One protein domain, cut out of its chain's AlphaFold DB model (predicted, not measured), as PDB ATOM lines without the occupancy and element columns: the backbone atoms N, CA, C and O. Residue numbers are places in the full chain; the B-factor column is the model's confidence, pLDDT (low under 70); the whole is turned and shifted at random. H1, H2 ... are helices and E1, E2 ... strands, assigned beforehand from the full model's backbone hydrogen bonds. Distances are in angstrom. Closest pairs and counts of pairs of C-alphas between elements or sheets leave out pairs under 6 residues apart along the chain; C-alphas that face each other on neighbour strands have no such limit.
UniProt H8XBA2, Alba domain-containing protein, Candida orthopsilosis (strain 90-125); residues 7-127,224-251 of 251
ATOM      1  N   ASN A   7      -2.434  -9.257  -0.174       84.50
ATOM      2  CA  ASN A   7      -2.732  -8.493   1.029       84.50
ATOM      3  C   ASN A   7      -1.533  -8.418   1.974       84.50
ATOM      4  O   ASN A   7      -1.231  -7.335   2.461       84.50
ATOM      5  N   GLU A   8      -0.843  -9.530   2.215       86.06
ATOM      6  CA  GLU A   8       0.354  -9.553   3.064       86.06
ATOM      7  C   GLU A   8       1.489  -8.725   2.474       86.06
ATOM      8  O   GLU A   8       2.131  -7.964   3.194       86.06
ATOM      9  N   LYS A   9       1.720  -8.823   1.160       85.94
ATOM     10  CA  LYS A   9       2.759  -8.028   0.498       85.94
ATOM     11  C   LYS A   9       2.448  -6.534   0.553       85.94
ATOM     12  O   LYS A   9       3.340  -5.750   0.864       85.94
ATOM     13  N   VAL A  10       1.193  -6.143   0.311       88.94
ATOM     14  CA  VAL A  10       0.757  -4.747   0.465       88.94
ATOM     15  C   VAL A  10       0.911  -4.299   1.916       88.94
ATOM     16  O   VAL A  10       1.465  -3.237   2.145       88.94
ATOM     17  N   LEU A  11       0.505  -5.108   2.900       90.06
ATOM     18  CA  LEU A  11       0.663  -4.776   4.321       90.06
ATOM     19  C   LEU A  11       2.131  -4.580   4.710       90.06
ATOM     20  O   LEU A  11       2.448  -3.609   5.389       90.06
ATOM     21  N   LYS A  12       3.027  -5.454   4.242       89.56
ATOM     22  CA  LYS A  12       4.469  -5.325   4.473       89.56
ATOM     23  C   LYS A  12       5.018  -4.029   3.871       89.56
ATOM     24  O   LYS A  12       5.791  -3.336   4.528       89.56
ATOM     25  N   TYR A  13       4.599  -3.691   2.650       89.94
ATOM     26  CA  TYR A  13       4.940  -2.414   2.026       89.94
ATOM     27  C   TYR A  13       4.409  -1.232   2.852       89.94
ATOM     28  O   TYR A  13       5.162  -0.306   3.135       89.94
ATOM     29  N   THR A  14       3.155  -1.291   3.314       90.56
ATOM     30  CA  THR A  14       2.555  -0.261   4.172       90.56
ATOM     31  C   THR A  14       3.364  -0.048   5.449       90.56
ATOM     32  O   THR A  14       3.634   1.091   5.807       90.56
ATOM     33  N   SER A  15       3.791  -1.118   6.123       91.06
ATOM     34  CA  SER A  15       4.628  -1.006   7.324       91.06
ATOM     35  C   SER A  15       5.979  -0.351   7.028       91.06
ATOM     36  O   SER A  15       6.427   0.488   7.804       91.06
ATOM     37  N   SER A  16       6.605  -0.682   5.893       89.88
ATOM     38  CA  SER A  16       7.848  -0.030   5.457       89.88
ATOM     39  C   SER A  16       7.642   1.457   5.166       89.88
ATOM     40  O   SER A  16       8.457   2.276   5.576       89.88
ATOM     41  N   LEU A  17       6.544   1.806   4.491       89.00
ATOM     42  CA  LEU A  17       6.175   3.184   4.171       89.00
ATOM     43  C   LEU A  17       5.939   4.013   5.440       89.00
ATOM     44  O   LEU A  17       6.412   5.139   5.541       89.00
ATOM     45  N   LEU A  18       5.230   3.452   6.421       90.94
ATOM     46  CA  LEU A  18       4.999   4.108   7.707       90.94
ATOM     47  C   LEU A  18       6.309   4.350   8.458       90.94
ATOM     48  O   LEU A  18       6.537   5.465   8.918       90.94
ATOM     49  N   SER A  19       7.183   3.341   8.516       89.38
ATOM     50  CA  SER A  19       8.496   3.474   9.152       89.38
ATOM     51  C   SER A  19       9.344   4.566   8.498       89.38
ATOM     52  O   SER A  19      10.029   5.299   9.205       89.38
ATOM     53  N   ASP A  20       9.298   4.692   7.170       88.31
ATOM     54  CA  ASP A  20      10.020   5.739   6.444       88.31
ATOM     55  C   ASP A  20       9.489   7.137   6.805       88.31
ATOM     56  O   ASP A  20      10.258   7.993   7.244       88.31
ATOM     57  N   ILE A  21       8.168   7.345   6.747       87.75
ATOM     58  CA  ILE A  21       7.544   8.633   7.101       87.75
ATOM     59  C   ILE A  21       7.827   8.999   8.565       87.75
ATOM     60  O   ILE A  21       8.169  10.145   8.861       87.75
ATOM     61  N   GLN A  22       7.718   8.044   9.490       90.25
ATOM     62  CA  GLN A  22       7.991   8.266  10.914       90.25
ATOM     63  C   GLN A  22       9.475   8.521  11.194       90.25
ATOM     64  O   GLN A  22       9.796   9.254  12.116       90.25
ATOM     65  N   SER A  23      10.394   7.964  10.398       88.69
ATOM     66  CA  SER A  23      11.826   8.258  10.541       88.69
ATOM     67  C   SER A  23      12.200   9.664  10.056       88.69
ATOM     68  O   SER A  23      13.139  10.267  10.572       88.69
ATOM     69  N   LYS A  24      11.457  10.193   9.074       87.31
ATOM     70  CA  LYS A  24      11.664  11.524   8.486       87.31
ATOM     71  C   LYS A  24      10.956  12.638   9.261       87.31
ATOM     72  O   LYS A  24      11.357  13.793   9.151       87.31
ATOM     73  N   SER A  25       9.901  12.315  10.006       83.81
ATOM     74  CA  SER A  25       9.046  13.281  10.705       83.81
ATOM     75  C   SER A  25       9.133  13.132  12.224       83.81
ATOM     76  O   SER A  25       9.396  12.054  12.736       83.81
ATOM     77  N   SER A  26       8.832  14.192  12.976       81.75
ATOM     78  CA  SER A  26       8.713  14.117  14.446       81.75
ATOM     79  C   SER A  26       7.417  13.433  14.919       81.75
ATOM     80  O   SER A  26       6.961  13.673  16.035       81.75
ATOM     81  N   ILE A  27       6.761  12.646  14.061       83.62
ATOM     82  CA  ILE A  27       5.464  12.027  14.341       83.62
ATOM     83  C   ILE A  27       5.692  10.680  15.016       83.62
ATOM     84  O   ILE A  27       6.130   9.721  14.383       83.62
ATOM     85  N   GLU A  28       5.313  10.585  16.288       79.56
ATOM     86  CA  GLU A  28       5.454   9.351  17.068       79.56
ATOM     87  C   GLU A  28       4.615   8.203  16.494       79.56
ATOM     88  O   GLU A  28       5.076   7.065  16.408       79.56
ATOM     89  N   GLN A  29       3.385   8.491  16.057       87.44
ATOM     90  CA  GLN A  29       2.452   7.465  15.611       87.44
ATOM     91  C   GLN A  29       1.567   7.934  14.455       87.44
ATOM     92  O   GLN A  29       0.889   8.956  14.543       87.44
ATOM     93  N   ILE A  30       1.537   7.130  13.389       91.38
ATOM     94  CA  ILE A  30       0.579   7.250  12.287       91.38
ATOM     95  C   ILE A  30      -0.407   6.088  12.388       91.38
ATOM     96  O   ILE A  30      -0.008   4.921  12.422       91.38
ATOM     97  N   HIS A  31      -1.704   6.388  12.426       93.56
ATOM     98  CA  HIS A  31      -2.725   5.355  12.541       93.56
ATOM     99  C   HIS A  31      -3.006   4.705  11.183       93.56
ATOM    100  O   HIS A  31      -3.352   5.379  10.216       93.56
ATOM    101  N   GLN A  32      -2.888   3.380  11.101       94.69
ATOM    102  CA  GLN A  32      -3.130   2.628   9.870       94.69
ATOM    103  C   GLN A  32      -4.577   2.119   9.806       94.69
ATOM    104  O   GLN A  32      -5.033   1.393  10.693       94.69
ATOM    105  N   ILE A  33      -5.287   2.422   8.716       95.31
ATOM    106  CA  ILE A  33      -6.639   1.917   8.450       95.31
ATOM    107  C   ILE A  33      -6.695   1.295   7.056       95.31
ATOM    108  O   ILE A  33      -6.600   1.970   6.034       95.31
ATOM    109  N   LYS A  34      -6.899  -0.021   7.007       95.94
ATOM    110  CA  LYS A  34      -7.259  -0.702   5.765       95.94
ATOM    111  C   LYS A  34      -8.763  -0.585   5.553       95.94
ATOM    112  O   LYS A  34      -9.520  -0.943   6.449       95.94
ATOM    113  N   ILE A  35      -9.170  -0.148   4.366       96.81
ATOM    114  CA  ILE A  35     -10.565  -0.160   3.931       96.81
ATOM    115  C   ILE A  35     -10.796  -1.369   3.026       96.81
ATOM    116  O   ILE A  35     -10.019  -1.626   2.111       96.81
ATOM    117  N   SER A  36     -11.881  -2.092   3.286       93.88
ATOM    118  CA  SER A  36     -12.379  -3.220   2.503       93.88
ATOM    119  C   SER A  36     -13.790  -2.940   1.990       93.88
ATOM    120  O   SER A  36     -14.605  -2.303   2.662       93.88
ATOM    121  N   LYS A  37     -14.144  -3.484   0.821       88.12
ATOM    122  CA  LYS A  37     -15.496  -3.406   0.244       88.12
ATOM    123  C   LYS A  37     -16.596  -3.900   1.186       88.12
ATOM    124  O   LYS A  37     -17.736  -3.474   1.033       88.12
ATOM    125  N   ASN A  38     -16.281  -4.760   2.154       90.50
ATOM    126  CA  ASN A  38     -17.260  -5.317   3.091       90.50
ATOM    127  C   ASN A  38     -17.398  -4.490   4.380       90.50
ATOM    128  O   ASN A  38     -18.255  -4.795   5.203       90.50
ATOM    129  N   ASP A  39     -16.602  -3.432   4.551       93.38
ATOM    130  CA  ASP A  39     -16.635  -2.636   5.775       93.38
ATOM    131  C   ASP A  39     -17.915  -1.809   5.897       93.38
ATOM    132  O   ASP A  39     -18.428  -1.247   4.918       93.38
ATOM    133  N   VAL A  40     -18.385  -1.651   7.134       96.25
ATOM    134  CA  VAL A  40     -19.442  -0.699   7.477       96.25
ATOM    135  C   VAL A  40     -18.861   0.715   7.415       96.25
ATOM    136  O   VAL A  40     -18.073   1.112   8.274       96.25
ATOM    137  N   MET A  41     -19.268   1.500   6.411       94.69
ATOM    138  CA  MET A  41     -18.690   2.832   6.155       94.69
ATOM    139  C   MET A  41     -18.785   3.761   7.369       94.69
ATOM    140  O   MET A  41     -17.814   4.444   7.679       94.69
ATOM    141  N   LYS A  42     -19.921   3.758   8.083       96.25
ATOM    142  CA  LYS A  42     -20.129   4.602   9.272       96.25
ATOM    143  C   LYS A  42     -19.040   4.383  10.329       96.25
ATOM    144  O   LYS A  42     -18.459   5.354  10.795       96.25
ATOM    145  N   SER A  43     -18.723   3.121  10.625       96.56
ATOM    146  CA  SER A  43     -17.703   2.757  11.614       96.56
ATOM    147  C   SER A  43     -16.306   3.224  11.195       96.56
ATOM    148  O   SER A  43     -15.586   3.810  12.000       96.56
ATOM    149  N   GLN A  44     -15.939   3.051   9.920       96.44
ATOM    150  CA  GLN A  44     -14.641   3.513   9.415       96.44
ATOM    151  C   GLN A  44     -14.524   5.043   9.432       96.44
ATOM    152  O   GLN A  44     -13.492   5.580   9.827       96.44
ATOM    153  N   ILE A  45     -15.593   5.756   9.064       96.12
ATOM    154  CA  ILE A  45     -15.645   7.223   9.124       96.12
ATOM    155  C   ILE A  45     -15.458   7.711  10.566       96.12
ATOM    156  O   ILE A  45     -14.656   8.610  10.803       96.12
ATOM    157  N   GLU A  46     -16.172   7.124  11.531       94.75
ATOM    158  CA  GLU A  46     -16.050   7.478  12.952       94.75
ATOM    159  C   GLU A  46     -14.638   7.210  13.484       94.75
ATOM    160  O   GLU A  46     -14.058   8.071  14.147       94.75
ATOM    161  N   LYS A  47     -14.032   6.077  13.112       94.94
ATOM    162  CA  LYS A  47     -12.650   5.740  13.477       94.94
ATOM    163  C   LYS A  47     -11.638   6.763  12.943       94.94
ATOM    164  O   LYS A  47     -10.756   7.210  13.678       94.94
ATOM    165  N   ILE A  48     -11.777   7.176  11.681       95.31
ATOM    166  CA  ILE A  48     -10.912   8.201  11.075       95.31
ATOM    167  C   ILE A  48     -11.119   9.562  11.759       95.31
ATOM    168  O   ILE A  48     -10.155  10.253  12.071       95.31
ATOM    169  N   LEU A  49     -12.364   9.956  12.036       92.75
ATOM    170  CA  LEU A  49     -12.646  11.233  12.699       92.75
ATOM    171  C   LEU A  49     -12.121  11.280  14.136       92.75
ATOM    172  O   LEU A  49     -11.625  12.323  14.553       92.75
ATOM    173  N   THR A  50     -12.195  10.164  14.864       92.00
ATOM    174  CA  THR A  50     -11.670  10.044  16.235       92.00
ATOM    175  C   THR A  50     -10.151  10.220  16.244       92.00
ATOM    176  O   THR A  50      -9.620  11.022  17.009       92.00
ATOM    177  N   THR A  51      -9.445   9.551  15.326       91.25
ATOM    178  CA  THR A  51      -7.976   9.642  15.210       91.25
ATOM    179  C   THR A  51      -7.496  11.034  14.784       91.25
ATOM    180  O   THR A  51      -6.590  11.588  15.401       91.25
ATOM    181  N   LEU A  52      -8.163  11.659  13.808       89.50
ATOM    182  CA  LEU A  52      -7.855  13.028  13.362       89.50
ATOM    183  C   LEU A  52      -8.346  14.126  14.324       89.50
ATOM    184  O   LEU A  52      -8.028  15.302  14.149       89.50
ATOM    185  N   GLY A  53      -9.242  13.791  15.249       83.19
ATOM    186  CA  GLY A  53      -9.857  14.721  16.191       83.19
ATOM    187  C   GLY A  53      -9.190  14.660  17.550       83.19
ATOM    188  O   GLY A  53      -8.394  15.527  17.885       83.19
ATOM    189  N   GLU A  54      -9.543  13.635  18.316       71.88
ATOM    190  CA  GLU A  54      -9.182  13.493  19.727       71.88
ATOM    191  C   GLU A  54      -7.706  13.133  19.903       71.88
ATOM    192  O   GLU A  54      -7.045  13.675  20.782       71.88
ATOM    193  N   ALA A  55      -7.173  12.267  19.037       71.06
ATOM    194  CA  ALA A  55      -5.764  11.885  19.090       71.06
ATOM    195  C   ALA A  55      -4.844  12.884  18.367       71.06
ATOM    196  O   ALA A  55      -3.638  12.868  18.592       71.06
ATOM    197  N   ASN A  56      -5.397  13.743  17.497       82.38
ATOM    198  CA  ASN A  56      -4.645  14.634  16.603       82.38
ATOM    199  C   ASN A  56      -3.494  13.915  15.864       82.38
ATOM    200  O   ASN A  56      -2.413  14.468  15.659       82.38
ATOM    201  N   GLN A  57      -3.720  12.654  15.491       89.06
ATOM    202  CA  GLN A  57      -2.722  11.810  14.845       89.06
ATOM    203  C   GLN A  57      -2.979  11.743  13.338       89.06
ATOM    204  O   GLN A  57      -4.138  11.639  12.922       89.06
ATOM    205  N   PRO A  58      -1.927  11.760  12.501       93.31
ATOM    206  CA  PRO A  58      -2.069  11.451  11.088       93.31
ATOM    207  C   PRO A  58      -2.603  10.029  10.887       93.31
ATOM    208  O   PRO A  58      -2.201   9.094  11.584       93.31
ATOM    209  N   THR A  59      -3.466   9.856   9.890       95.50
ATOM    210  CA  THR A  59      -4.115   8.574   9.596       95.50
ATOM    211  C   THR A  59      -3.835   8.168   8.155       95.50
ATOM    212  O   THR A  59      -4.236   8.860   7.218       95.50
ATOM    213  N   LEU A  60      -3.160   7.031   7.976       96.50
ATOM    214  CA  LEU A  60      -2.925   6.405   6.680       96.50
ATOM    215  C   LEU A  60      -4.045   5.409   6.372       96.50
ATOM    216  O   LEU A  60      -4.109   4.316   6.940       96.50
ATOM    217  N   CYS A  61      -4.891   5.769   5.419       97.56
ATOM    218  CA  CYS A  61      -5.937   4.917   4.880       97.56
ATOM    219  C   CYS A  61      -5.470   4.268   3.572       97.56
ATOM    220  O   CYS A  61      -4.851   4.929   2.743       97.56
ATOM    221  N   PHE A  62      -5.787   2.994   3.340       96.81
ATOM    222  CA  PHE A  62      -5.475   2.359   2.056       96.81
ATOM    223  C   PHE A  62      -6.486   1.293   1.643       96.81
ATOM    224  O   PHE A  62      -7.165   0.692   2.477       96.81
ATOM    225  N   GLY A  63      -6.571   1.062   0.334       95.56
ATOM    226  CA  GLY A  63      -7.490   0.121  -0.300       95.56
ATOM    227  C   GLY A  63      -6.858  -0.519  -1.534       95.56
ATOM    228  O   GLY A  63      -6.000   0.075  -2.185       95.56
ATOM    229  N   ILE A  64      -7.273  -1.749  -1.840       92.62
ATOM    230  CA  ILE A  64      -6.722  -2.580  -2.916       92.62
ATOM    231  C   ILE A  64      -7.844  -2.911  -3.908       92.62
ATOM    232  O   ILE A  64      -8.925  -3.340  -3.508       92.62
ATOM    233  N   THR A  65      -7.610  -2.777  -5.215       90.44
ATOM    234  CA  THR A  65      -8.598  -3.075  -6.277       90.44
ATOM    235  C   THR A  65      -9.954  -2.376  -6.072       90.44
ATOM    236  O   THR A  65     -10.040  -1.152  -6.094       90.44
ATOM    237  N   ARG A  66     -11.029  -3.148  -5.853       88.38
ATOM    238  CA  ARG A  66     -12.410  -2.679  -5.670       88.38
ATOM    239  C   ARG A  66     -12.594  -1.895  -4.373       88.38
ATOM    240  O   ARG A  66     -13.528  -1.107  -4.270       88.38
ATOM    241  N   ASP A  67     -11.704  -2.080  -3.402       93.88
ATOM    242  CA  ASP A  67     -11.782  -1.376  -2.125       93.88
ATOM    243  C   ASP A  67     -11.445   0.118  -2.277       93.88
ATOM    244  O   ASP A  67     -11.901   0.935  -1.476       93.88
ATOM    245  N   VAL A  68     -10.713   0.493  -3.336       94.62
ATOM    246  CA  VAL A  68     -10.331   1.885  -3.639       94.62
ATOM    247  C   VAL A  68     -11.560   2.783  -3.793       94.62
ATOM    248  O   VAL A  68     -11.574   3.898  -3.277       94.62
ATOM    249  N   GLN A  69     -12.629   2.296  -4.430       93.69
ATOM    250  CA  GLN A  69     -13.858   3.076  -4.598       93.69
ATOM    251  C   GLN A  69     -14.482   3.438  -3.242       93.69
ATOM    252  O   GLN A  69     -14.812   4.598  -2.997       93.69
ATOM    253  N   LYS A  70     -14.600   2.456  -2.336       95.81
ATOM    254  CA  LYS A  70     -15.143   2.685  -0.989       95.81
ATOM    255  C   LYS A  70     -14.219   3.573  -0.153       95.81
ATOM    256  O   LYS A  70     -14.722   4.427   0.574       95.81
ATOM    257  N   LEU A  71     -12.899   3.403  -0.276       97.56
ATOM    258  CA  LEU A  71     -11.907   4.276   0.354       97.56
ATOM    259  C   LEU A  71     -12.148   5.740  -0.033       97.56
ATOM    260  O   LEU A  71     -12.321   6.568   0.855       97.56
ATOM    261  N   ILE A  72     -12.232   6.046  -1.331       95.75
ATOM    262  CA  ILE A  72     -12.463   7.414  -1.818       95.75
ATOM    263  C   ILE A  72     -13.761   7.985  -1.232       95.75
ATOM    264  O   ILE A  72     -13.758   9.090  -0.694       95.75
ATOM    265  N   SER A  73     -14.858   7.219  -1.254       97.12
ATOM    266  CA  SER A  73     -16.132   7.672  -0.679       97.12
ATOM    267  C   SER A  73     -16.042   7.970   0.821       97.12
ATOM    268  O   SER A  73     -16.607   8.959   1.284       97.12
ATOM    269  N   ILE A  74     -15.337   7.136   1.594       97.38
ATOM    270  CA  ILE A  74     -15.131   7.353   3.034       97.38
ATOM    271  C   ILE A  74     -14.342   8.641   3.280       97.38
ATOM    272  O   ILE A  74     -14.753   9.452   4.111       97.38
ATOM    273  N   ILE A  75     -13.241   8.844   2.554       96.62
ATOM    274  CA  ILE A  75     -12.374  10.018   2.716       96.62
ATOM    275  C   ILE A  75     -13.130  11.309   2.401       96.62
ATOM    276  O   ILE A  75     -13.025  12.275   3.156       96.62
ATOM    277  N   GLU A  76     -13.959  11.314   1.360       95.44
ATOM    278  CA  GLU A  76     -14.691  12.522   0.984       95.44
ATOM    279  C   GLU A  76     -15.761  12.904   2.014       95.44
ATOM    280  O   GLU A  76     -15.939  14.084   2.322       95.44
ATOM    281  N   ILE A  77     -16.400  11.916   2.649       95.25
ATOM    282  CA  ILE A  77     -17.315  12.161   3.775       95.25
ATOM    283  C   ILE A  77     -16.552  12.662   5.010       95.25
ATOM    284  O   ILE A  77     -17.022  13.575   5.693       95.25
ATOM    285  N   VAL A  78     -15.383  12.086   5.312       93.94
ATOM    286  CA  VAL A  78     -14.522  12.539   6.420       93.94
ATOM    287  C   VAL A  78     -14.138  14.003   6.226       93.94
ATOM    288  O   VAL A  78     -14.302  14.791   7.158       93.94
ATOM    289  N   LYS A  79     -13.709  14.385   5.015       91.25
ATOM    290  CA  LYS A  79     -13.398  15.776   4.665       91.25
ATOM    291  C   LYS A  79     -14.589  16.672   4.939       91.25
ATOM    292  O   LYS A  79     -14.482  17.540   5.792       91.25
ATOM    293  N   GLN A  80     -15.744  16.396   4.330       91.31
ATOM    294  CA  GLN A  80     -16.956  17.203   4.519       91.31
ATOM    295  C   GLN A  80     -17.327  17.401   5.995       91.31
ATOM    296  O   GLN A  80     -17.747  18.490   6.387       91.31
ATOM    297  N   LYS A  81     -17.173  16.368   6.832       90.50
ATOM    298  CA  LYS A  81     -17.442  16.464   8.272       90.50
ATOM    299  C   LYS A  81     -16.398  17.299   9.015       90.50
ATOM    300  O   LYS A  81     -16.769  18.042   9.920       90.50
ATOM    301  N   LYS A  82     -15.120  17.205   8.640       84.25
ATOM    302  CA  LYS A  82     -14.019  17.912   9.304       84.25
ATOM    303  C   LYS A  82     -13.928  19.385   8.888       84.25
ATOM    304  O   LYS A  82     -13.767  20.233   9.761       84.25
ATOM    305  N   THR A  83     -14.133  19.725   7.608       77.25
ATOM    306  CA  THR A  83     -14.119  21.129   7.144       77.25
ATOM    307  C   THR A  83     -15.293  21.938   7.687       77.25
ATOM    308  O   THR A  83     -15.143  23.134   7.921       77.25
ATOM    309  N   ARG A  84     -16.440  21.305   7.980       74.88
ATOM    310  CA  ARG A  84     -17.546  21.963   8.705       74.88
ATOM    311  C   ARG A  84     -17.141  22.453  10.100       74.88
ATOM    312  O   ARG A  84     -17.770  23.370  10.611       74.88
ATOM    313  N   GLY A  85     -16.100  21.868  10.696       66.69
ATOM    314  CA  GLY A  85     -15.533  22.286  11.978       66.69
ATOM    315  C   GLY A  85     -14.454  23.370  11.884       66.69
ATOM    316  O   GLY A  85     -13.862  23.700  12.904       66.69
ATOM    317  N   GLY A  86     -14.150  23.898  10.689       70.00
ATOM    318  CA  GLY A  86     -13.175  24.983  10.487       70.00
ATOM    319  C   GLY A  86     -11.696  24.579  10.566       70.00
ATOM    320  O   GLY A  86     -10.824  25.407  10.322       70.00
ATOM    321  N   SER A  87     -11.385  23.316  10.867       75.88
ATOM    322  CA  SER A  87     -10.007  22.812  10.888       75.88
ATOM    323  C   SER A  87      -9.516  22.486   9.478       75.88
ATOM    324  O   SER A  87     -10.185  21.746   8.749       75.88
ATOM    325  N   LYS A  88      -8.326  22.983   9.124       84.31
ATOM    326  CA  LYS A  88      -7.636  22.625   7.881       84.31
ATOM    327  C   LYS A  88      -7.232  21.149   7.923       84.31
ATOM    328  O   LYS A  88      -6.699  20.683   8.927       84.31
ATOM    329  N   LEU A  89      -7.521  20.420   6.850       90.75
ATOM    330  CA  LEU A  89      -7.189  19.006   6.711       90.75
ATOM    331  C   LEU A  89      -6.299  18.844   5.484       90.75
ATOM    332  O   LEU A  89      -6.723  19.147   4.373       90.75
ATOM    333  N   HIS A  90      -5.087  18.353   5.696       92.19
ATOM    334  CA  HIS A  90      -4.149  18.038   4.632       92.19
ATOM    335  C   HIS A  90      -4.351  16.589   4.182       92.19
ATOM    336  O   HIS A  90      -4.428  15.677   5.011       92.19
ATOM    337  N   GLN A  91      -4.445  16.379   2.872       94.69
ATOM    338  CA  GLN A  91      -4.599  15.077   2.238       94.69
ATOM    339  C   GLN A  91      -3.420  14.818   1.297       94.69
ATOM    340  O   GLN A  91      -3.090  15.637   0.442       94.69
ATOM    341  N   TYR A  92      -2.825  13.637   1.405       95.19
ATOM    342  CA  TYR A  92      -1.748  13.190   0.531       95.19
ATOM    343  C   TYR A  92      -2.142  11.858  -0.092       95.19
ATOM    344  O   TYR A  92      -2.472  10.915   0.622       95.19
ATOM    345  N   ASN A  93      -2.109  11.766  -1.418       95.00
ATOM    346  CA  ASN A  93      -2.535  10.580  -2.157       95.00
ATOM    347  C   ASN A  93      -1.345   9.915  -2.852       95.00
ATOM    348  O   ASN A  93      -0.579  10.593  -3.526       95.00
ATOM    349  N   CYS A  94      -1.235   8.594  -2.770       93.00
ATOM    350  CA  CYS A  94      -0.267   7.809  -3.530       93.00
ATOM    351  C   CYS A  94      -0.982   6.623  -4.188       93.00
ATOM    352  O   CYS A  94      -1.707   5.878  -3.527       93.00
ATOM    353  N   LEU A  95      -0.810   6.468  -5.503       92.06
ATOM    354  CA  LEU A  95      -1.403   5.379  -6.276       92.06
ATOM    355  C   LEU A  95      -0.300   4.473  -6.818       92.06
ATOM    356  O   LEU A  95       0.533   4.883  -7.630       92.06
ATOM    357  N   LEU A  96      -0.330   3.219  -6.388       89.81
ATOM    358  CA  LEU A  96       0.593   2.186  -6.827       89.81
ATOM    359  C   LEU A  96      -0.103   1.206  -7.765       89.81
ATOM    360  O   LEU A  96      -1.274   0.863  -7.596       89.81
ATOM    361  N   ARG A  97       0.665   0.724  -8.731       88.25
ATOM    362  CA  ARG A  97       0.374  -0.411  -9.590       88.25
ATOM    363  C   ARG A  97       1.139  -1.619  -9.066       88.25
ATOM    364  O   ARG A  97       2.369  -1.630  -9.041       88.25
ATOM    365  N   VAL A  98       0.400  -2.648  -8.681       87.25
ATOM    366  CA  VAL A  98       0.951  -3.914  -8.206       87.25
ATOM    367  C   VAL A  98       0.732  -4.980  -9.268       87.25
ATOM    368  O   VAL A  98      -0.408  -5.304  -9.592       87.25
ATOM    369  N   ARG A  99       1.821  -5.527  -9.809       82.88
ATOM    370  CA  ARG A  99       1.771  -6.592 -10.822       82.88
ATOM    371  C   ARG A  99       1.687  -7.958 -10.163       82.88
ATOM    372  O   ARG A  99       2.542  -8.284  -9.344       82.88
ATOM    373  N   THR A 100       0.696  -8.764 -10.529       80.69
ATOM    374  CA  THR A 100       0.481 -10.116  -9.987       80.69
ATOM    375  C   THR A 100       0.160 -11.120 -11.088       80.69
ATOM    376  O   THR A 100      -0.590 -10.807 -12.005       80.69
ATOM    377  N   LYS A 101       0.678 -12.347 -10.972       77.00
ATOM    378  CA  LYS A 101       0.316 -13.481 -11.848       77.00
ATOM    379  C   LYS A 101      -1.025 -14.133 -11.492       77.00
ATOM    380  O   LYS A 101      -1.579 -14.917 -12.255       77.00
ATOM    381  N   VAL A 102      -1.555 -13.828 -10.309       73.56
ATOM    382  CA  VAL A 102      -2.831 -14.369  -9.824       73.56
ATOM    383  C   VAL A 102      -3.940 -13.360 -10.069       73.56
ATOM    384  O   VAL A 102      -3.804 -12.194  -9.689       73.56
ATOM    385  N   ASN A 103      -5.049 -13.830 -10.649       74.50
ATOM    386  CA  ASN A 103      -6.239 -13.020 -10.871       74.50
ATOM    387  C   ASN A 103      -6.789 -12.510  -9.523       74.50
ATOM    388  O   ASN A 103      -7.296 -13.309  -8.730       74.50
ATOM    389  N   PRO A 104      -6.758 -11.193  -9.261       70.19
ATOM    390  CA  PRO A 104      -7.179 -10.624  -7.982       70.19
ATOM    391  C   PRO A 104      -8.698 -10.704  -7.753       70.19
ATOM    392  O   PRO A 104      -9.172 -10.438  -6.649       70.19
ATOM    393  N   TYR A 105      -9.476 -11.049  -8.785       71.06
ATOM    394  CA  TYR A 105     -10.937 -11.134  -8.735       71.06
ATOM    395  C   TYR A 105     -11.466 -12.565  -8.621       71.06
ATOM    396  O   TYR A 105     -12.678 -12.756  -8.498       71.06
ATOM    397  N   GLN A 106     -10.587 -13.568  -8.656       69.75
ATOM    398  CA  GLN A 106     -10.988 -14.961  -8.528       69.75
ATOM    399  C   GLN A 106     -11.274 -15.290  -7.056       69.75
ATOM    400  O   GLN A 106     -10.476 -14.984  -6.170       69.75
ATOM    401  N   LYS A 107     -12.431 -15.907  -6.776       57.56
ATOM    402  CA  LYS A 107     -12.730 -16.442  -5.438       57.56
ATOM    403  C   LYS A 107     -11.709 -17.546  -5.144       57.56
ATOM    404  O   LYS A 107     -11.547 -18.453  -5.953       57.56
ATOM    405  N   SER A 108     -10.987 -17.433  -4.031       53.44
ATOM    406  CA  SER A 108      -9.854 -18.295  -3.690       53.44
ATOM    407  C   SER A 108     -10.280 -19.757  -3.519       53.44
ATOM    408  O   SER A 108     -10.735 -20.151  -2.448       53.44
ATOM    409  N   THR A 109     -10.120 -20.565  -4.562       47.72
ATOM    410  CA  THR A 109     -10.170 -22.035  -4.475       47.72
ATOM    411  C   THR A 109      -8.786 -22.667  -4.610       47.72
ATOM    412  O   THR A 109      -8.599 -23.816  -4.224       47.72
ATOM    413  N   SER A 110      -7.782 -21.925  -5.087       45.84
ATOM    414  CA  SER A 110      -6.426 -22.430  -5.301       45.84
ATOM    415  C   SER A 110      -5.443 -21.933  -4.235       45.84
ATOM    416  O   SER A 110      -5.305 -20.737  -3.991       45.84
ATOM    417  N   LYS A 111      -4.700 -22.872  -3.633       45.25
ATOM    418  CA  LYS A 111      -3.565 -22.643  -2.713       45.25
ATOM    419  C   LYS A 111      -2.325 -22.059  -3.416       45.25
ATOM    420  O   LYS A 111      -1.216 -22.159  -2.896       45.25
ATOM    421  N   ASN A 112      -2.488 -21.481  -4.605       45.38
ATOM    422  CA  ASN A 112      -1.372 -20.971  -5.382       45.38
ATOM    423  C   ASN A 112      -1.073 -19.544  -4.942       45.38
ATOM    424  O   ASN A 112      -1.925 -18.656  -4.974       45.38
ATOM    425  N   GLY A 113       0.159 -19.363  -4.492       49.28
ATOM    426  CA  GLY A 113       0.680 -18.104  -4.010       49.28
ATOM    427  C   GLY A 113       0.530 -16.940  -4.956       49.28
ATOM    428  O   GLY A 113       0.669 -17.091  -6.165       49.28
ATOM    429  N   VAL A 114       0.349 -15.751  -4.387       56.19
ATOM    430  CA  VAL A 114       0.440 -14.524  -5.165       56.19
ATOM    431  C   VAL A 114       1.906 -14.135  -5.323       56.19
ATOM    432  O   VAL A 114       2.539 -13.586  -4.416       56.19
ATOM    433  N   GLU A 115       2.446 -14.355  -6.515       59.72
ATOM    434  CA  GLU A 115       3.692 -13.717  -6.916       59.72
ATOM    435  C   GLU A 115       3.398 -12.267  -7.324       59.72
ATOM    436  O   GLU A 115       3.054 -11.977  -8.468       59.72
ATOM    437  N   VAL A 116       3.488 -11.338  -6.363       59.44
ATOM    438  CA  VAL A 116       3.675  -9.918  -6.717       59.44
ATOM    439  C   VAL A 116       5.062  -9.764  -7.311       59.44
ATOM    440  O   VAL A 116       6.041 -10.069  -6.624       59.44
ATOM    441  N   VAL A 117       5.092  -9.296  -8.552       58.62
ATOM    442  CA  VAL A 117       6.290  -9.092  -9.362       58.62
ATOM    443  C   VAL A 117       6.902  -7.724  -9.081       58.62
ATOM    444  O   VAL A 117       8.116  -7.616  -8.996       58.62
ATOM    445  N   ASP A 118       6.075  -6.691  -8.895       64.00
ATOM    446  CA  ASP A 118       6.563  -5.327  -8.691       64.00
ATOM    447  C   ASP A 118       5.511  -4.416  -8.031       64.00
ATOM    448  O   ASP A 118       4.305  -4.590  -8.243       64.00
ATOM    449  N   PHE A 119       5.994  -3.432  -7.268       68.50
ATOM    450  CA  PHE A 119       5.268  -2.241  -6.836       68.50
ATOM    451  C   PHE A 119       5.794  -1.057  -7.651       68.50
ATOM    452  O   PHE A 119       6.801  -0.446  -7.306       68.50
ATOM    453  N   SER A 120       5.094  -0.710  -8.727       70.38
ATOM    454  CA  SER A 120       5.436   0.447  -9.559       70.38
ATOM    455  C   SER A 120       4.418   1.564  -9.368       70.38
ATOM    456  O   SER A 120       3.308   1.343  -8.892       70.38
ATOM    457  N   LYS A 121       4.768   2.795  -9.732       63.09
ATOM    458  CA  LYS A 121       3.809   3.906  -9.716       63.09
ATOM    459  C   LYS A 121       2.747   3.665 -10.782       63.09
ATOM    460  O   LYS A 121       3.074   3.273 -11.906       63.09
ATOM    461  N   ALA A 122       1.483   3.921 -10.453       60.00
ATOM    462  CA  ALA A 122       0.493   4.108 -11.503       60.00
ATOM    463  C   ALA A 122       0.860   5.411 -12.229       60.00
ATOM    464  O   ALA A 122       1.069   6.429 -11.568       60.00
ATOM    465  N   LEU A 123       1.032   5.363 -13.556       43.66
ATOM    466  CA  LEU A 123       1.429   6.528 -14.354       43.66
ATOM    467  C   LEU A 123       0.609   7.765 -13.951       43.66
ATOM    468  O   LEU A 123      -0.616   7.688 -13.840       43.66
ATOM    469  N   LYS A 124       1.288   8.902 -13.741       39.72
ATOM    470  CA  LYS A 124       0.638  10.207 -13.578       39.72
ATOM    471  C   LYS A 124      -0.156  10.490 -14.851       39.72
ATOM    472  O   LYS A 124       0.415  10.890 -15.857       39.72
ATOM    473  N   VAL A 125      -1.471  10.291 -14.825       38.66
ATOM    474  CA  VAL A 125      -2.351  10.782 -15.891       38.66
ATOM    475  C   VAL A 125      -2.631  12.256 -15.612       38.66
ATOM    476  O   VAL A 125      -3.649  12.613 -15.031       38.66
ATOM    477  N   ALA A 126      -1.664  13.096 -15.972       31.66
ATOM    478  CA  ALA A 126      -1.832  14.523 -16.225       31.66
ATOM    479  C   ALA A 126      -0.594  15.017 -16.992       31.66
ATOM    480  O   ALA A 126       0.405  15.382 -16.380       31.66
ATOM    481  N   GLY A 127      -0.669  15.002 -18.326       31.02
ATOM    482  CA  GLY A 127       0.391  15.493 -19.213       31.02
ATOM    483  C   GLY A 127       1.342  14.392 -19.683       31.02
ATOM    484  O   GLY A 127       2.027  13.762 -18.891       31.02
ATOM    485  N   MET A 224      -0.507 -11.632 -16.692       78.62
ATOM    486  CA  MET A 224      -0.159 -10.609 -15.712       78.62
ATOM    487  C   MET A 224      -1.354  -9.694 -15.462       78.62
ATOM    488  O   MET A 224      -2.006  -9.226 -16.393       78.62
ATOM    489  N   TYR A 225      -1.628  -9.421 -14.192       82.56
ATOM    490  CA  TYR A 225      -2.697  -8.540 -13.750       82.56
ATOM    491  C   TYR A 225      -2.100  -7.318 -13.060       82.56
ATOM    492  O   TYR A 225      -1.302  -7.446 -12.130       82.56
ATOM    493  N   ASP A 226      -2.535  -6.136 -13.486       85.38
ATOM    494  CA  ASP A 226      -2.229  -4.874 -12.823       85.38
ATOM    495  C   ASP A 226      -3.320  -4.556 -11.791       85.38
ATOM    496  O   ASP A 226      -4.508  -4.455 -12.107       85.38
ATOM    497  N   VAL A 227      -2.915  -4.403 -10.531       88.38
ATOM    498  CA  VAL A 227      -3.800  -4.108  -9.402       88.38
ATOM    499  C   VAL A 227      -3.525  -2.707  -8.864       88.38
ATOM    500  O   VAL A 227      -2.396  -2.437  -8.450       88.38
ATOM    501  N   PRO A 228      -4.535  -1.823  -8.782       91.75
ATOM    502  CA  PRO A 228      -4.365  -0.539  -8.126       91.75
ATOM    503  C   PRO A 228      -4.369  -0.707  -6.603       91.75
ATOM    504  O   PRO A 228      -5.233  -1.382  -6.032       91.75
ATOM    505  N   VAL A 229      -3.425  -0.041  -5.945       92.88
ATOM    506  CA  VAL A 229      -3.401   0.150  -4.493       92.88
ATOM    507  C   VAL A 229      -3.316   1.639  -4.224       92.88
ATOM    508  O   VAL A 229      -2.361   2.294  -4.638       92.88
ATOM    509  N   MET A 230      -4.325   2.176  -3.547       94.94
ATOM    510  CA  MET A 230      -4.381   3.592  -3.213       94.94
ATOM    511  C   MET A 230      -4.091   3.782  -1.731       94.94
ATOM    512  O   MET A 230      -4.729   3.149  -0.889       94.94
ATOM    513  N   PHE A 231      -3.161   4.680  -1.442       95.69
ATOM    514  CA  PHE A 231      -2.832   5.187  -0.120       95.69
ATOM    515  C   PHE A 231      -3.296   6.637  -0.013       95.69
ATOM    516  O   PHE A 231      -3.072   7.436  -0.923       95.69
ATOM    517  N   ILE A 232      -3.940   6.974   1.098       96.81
ATOM    518  CA  ILE A 232      -4.399   8.320   1.424       96.81
ATOM    519  C   ILE A 232      -3.977   8.615   2.858       96.81
ATOM    520  O   ILE A 232      -4.488   8.003   3.794       96.81
ATOM    521  N   LEU A 233      -3.051   9.549   3.030       95.75
ATOM    522  CA  LEU A 233      -2.639  10.054   4.332       95.75
ATOM    523  C   LEU A 233      -3.419  11.333   4.634       95.75
ATOM    524  O   LEU A 233      -3.398  12.280   3.849       95.75
ATOM    525  N   LEU A 234      -4.110  11.347   5.767       95.12
ATOM    526  CA  LEU A 234      -4.837  12.500   6.284       95.12
ATOM    527  C   LEU A 234      -4.126  13.045   7.518       95.12
ATOM    528  O   LEU A 234      -3.719  12.270   8.380       95.12
ATOM    529  N   SER A 235      -4.000  14.366   7.620       92.62
ATOM    530  CA  SER A 235      -3.307  15.010   8.737       92.62
ATOM    531  C   SER A 235      -3.848  16.410   9.028       92.62
ATOM    532  O   SER A 235      -4.203  17.153   8.113       92.62
ATOM    533  N   GLY A 236      -3.890  16.786  10.310       89.62
ATOM    534  CA  GLY A 236      -4.145  18.171  10.729       89.62
ATOM    535  C   GLY A 236      -2.925  19.090  10.573       89.62
ATOM    536  O   GLY A 236      -3.077  20.305  10.510       89.62
ATOM    537  N   ILE A 237      -1.724  18.511  10.483       88.25
ATOM    538  CA  ILE A 237      -0.452  19.214  10.266       88.25
ATOM    539  C   ILE A 237       0.050  18.998   8.836       88.25
ATOM    540  O   ILE A 237      -0.212  17.950   8.239       88.25
ATOM    541  N   ASP A 238       0.795  19.967   8.300       89.88
ATOM    542  CA  ASP A 238       1.401  19.838   6.977       89.88
ATOM    543  C   ASP A 238       2.618  18.902   7.025       89.88
ATOM    544  O   ASP A 238       3.590  19.145   7.739       89.88
ATOM    545  N   LEU A 239       2.539  17.819   6.254       89.81
ATOM    546  CA  LEU A 239       3.562  16.792   6.097       89.81
ATOM    547  C   LEU A 239       4.277  16.849   4.745       89.81
ATOM    548  O   LEU A 239       5.077  15.966   4.448       89.81
ATOM    549  N   SER A 240       4.011  17.867   3.924       89.19
ATOM    550  CA  SER A 240       4.552  17.975   2.563       89.19
ATOM    551  C   SER A 240       6.082  17.882   2.496       89.19
ATOM    552  O   SER A 240       6.607  17.322   1.540       89.19
ATOM    553  N   SER A 241       6.799  18.355   3.521       88.31
ATOM    554  CA  SER A 241       8.266  18.292   3.599       88.31
ATOM    555  C   SER A 241       8.831  16.907   3.925       88.31
ATOM    556  O   SER A 241      10.015  16.675   3.702       88.31
ATOM    557  N   TYR A 242       8.017  16.002   4.473       87.81
ATOM    558  CA  TYR A 242       8.438  14.657   4.892       87.81
ATOM    559  C   TYR A 242       8.035  13.572   3.893       87.81
ATOM    560  O   TYR A 242       8.390  12.406   4.067       87.81
ATOM    561  N   LEU A 243       7.270  13.947   2.870       87.38
ATOM    562  CA  LEU A 243       6.762  13.043   1.855       87.38
ATOM    563  C   LEU A 243       7.574  13.183   0.574       87.38
ATOM    564  O   LEU A 243       7.886  14.282   0.118       87.38
ATOM    565  N   ASP A 244       7.885  12.044  -0.034       82.00
ATOM    566  CA  ASP A 244       8.564  12.022  -1.322       82.00
ATOM    567  C   ASP A 244       7.660  12.608  -2.427       82.00
ATOM    568  O   ASP A 244       6.436  12.689  -2.292       82.00
ATOM    569  N   LYS A 245       8.250  12.942  -3.584       76.25
ATOM    570  CA  LYS A 245       7.568  13.524  -4.770       76.25
ATOM    571  C   LYS A 245       6.443  12.657  -5.370       76.25
ATOM    572  O   LYS A 245       5.818  13.038  -6.365       76.25
ATOM    573  N   ASP A 246       6.228  11.485  -4.790       80.56
ATOM    574  CA  ASP A 246       5.292  10.454  -5.222       80.56
ATOM    575  C   ASP A 246       3.899  10.644  -4.634       80.56
ATOM    576  O   ASP A 246       2.933  10.052  -5.117       80.56
ATOM    577  N   TRP A 247       3.790  11.507  -3.628       89.19
ATOM    578  CA  TRP A 247       2.530  11.896  -3.029       89.19
ATOM    579  C   TRP A 247       1.939  13.111  -3.744       89.19
ATOM    580  O   TRP A 247       2.570  14.158  -3.876       89.19
ATOM    581  N   THR A 248       0.685  12.992  -4.167       90.38
ATOM    582  CA  THR A 248      -0.115  14.121  -4.639       90.38
ATOM    583  C   THR A 248      -0.724  14.833  -3.440       90.38
ATOM    584  O   THR A 248      -1.523  14.246  -2.709       90.38
ATOM    585  N   ILE A 249      -0.359  16.100  -3.259       88.50
ATOM    586  CA  ILE A 249      -0.805  16.944  -2.149       88.50
ATOM    587  C   ILE A 249      -2.143  17.601  -2.511       88.50
ATOM    588  O   ILE A 249      -2.290  18.188  -3.581       88.50
ATOM    589  N   GLN A 250      -3.112  17.513  -1.606       83.75
ATOM    590  CA  GLN A 250      -4.390  18.217  -1.644       83.75
ATOM    591  C   GLN A 250      -4.591  18.891  -0.282       83.75
ATOM    592  O   GLN A 250      -4.590  18.225   0.751       83.75
ATOM    593  N   SER A 251      -4.717  20.216  -0.268       65.94
ATOM    594  CA  SER A 251      -4.779  21.041   0.949       65.94
ATOM    595  C   SER A 251      -5.986  21.956   0.969       65.94
ATOM    596  O   SER A 251      -6.354  22.405  -0.139       65.94
TER     597      SER A 251
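AT A GLANCE: This is residues 7 to 127 and 224 to 251 of the 251 residues of the protein "Alba domain-containing protein" of Candida orthopsilosis (strain 90-125) (UniProt H8XBA2). A twisted sheet of six strands curls round one long helix, H1, while H2 and H3 pack on its other side. The printed part has 149 residues, with named elements in the order H1 E1 H2 E2 H3 E3 E4 E5 E6; the sheet is branched and its pairings mixed. The class is mixed, helices and strands. The whole is compact, with a radius of gyration of the C-alphas of 15.9 A and spans of 49 by 34 by 32 A.

HOW THE PARTS SIT: H1, residues 7 to 24, is on the sheet. E1, residues 31 to 34, H2, residues 41 to 53, and E2, residues 59 to 64, form a strand-helix-strand unit, two parallel neighbour strands with a helix between, its crossover right-handed; N 33 and O 60 are 2.9 A apart. H2 touches H3, residues 67 to 83, on the same face, closest at C-alphas Ile 45 and Val 78, 6.1 A, at a steep tilt of 48 degrees. H3 runs along the strands, over E2 and E5, residues 225 to 235, at a height over the sheet of 9.5 A. E3, residues 90 to 100, has three antiparallel neighbours: on one side E4, residues 116 to 121, its hairpin partner (N 97 to O 120, 2.7 A), and E6, residues 248 to 250 (N 91 to O 250, 2.8 A); on the other side E5 (N 94 to O 231, 2.9 A). E5 is also antiparallel to E2 (N 61 to O 232, 2.8 A). In H1, H2 and H3 every O i to N i+4 pair is within hydrogen-bond range.

IN THESE COORDINATES: H1 begins at C-alpha 7 (-2.732, -8.493, 1.029) and is 25.8 A long; H2 is 17.9 A and H3 24.5 A. E3 measures 32.1 A and E5 32.6 A. E6 ends at C-alpha 250 (-4.390, 18.217, -1.644).

THE WHOLE: Residues 128 to 223 are not printed, and C-alphas 127 and 224 are 26.3 A apart. E3 to E4 and E5 to E6 are long links. Confidence is under 70 at residues 85, 106 to 119, 121 to 127 and 251.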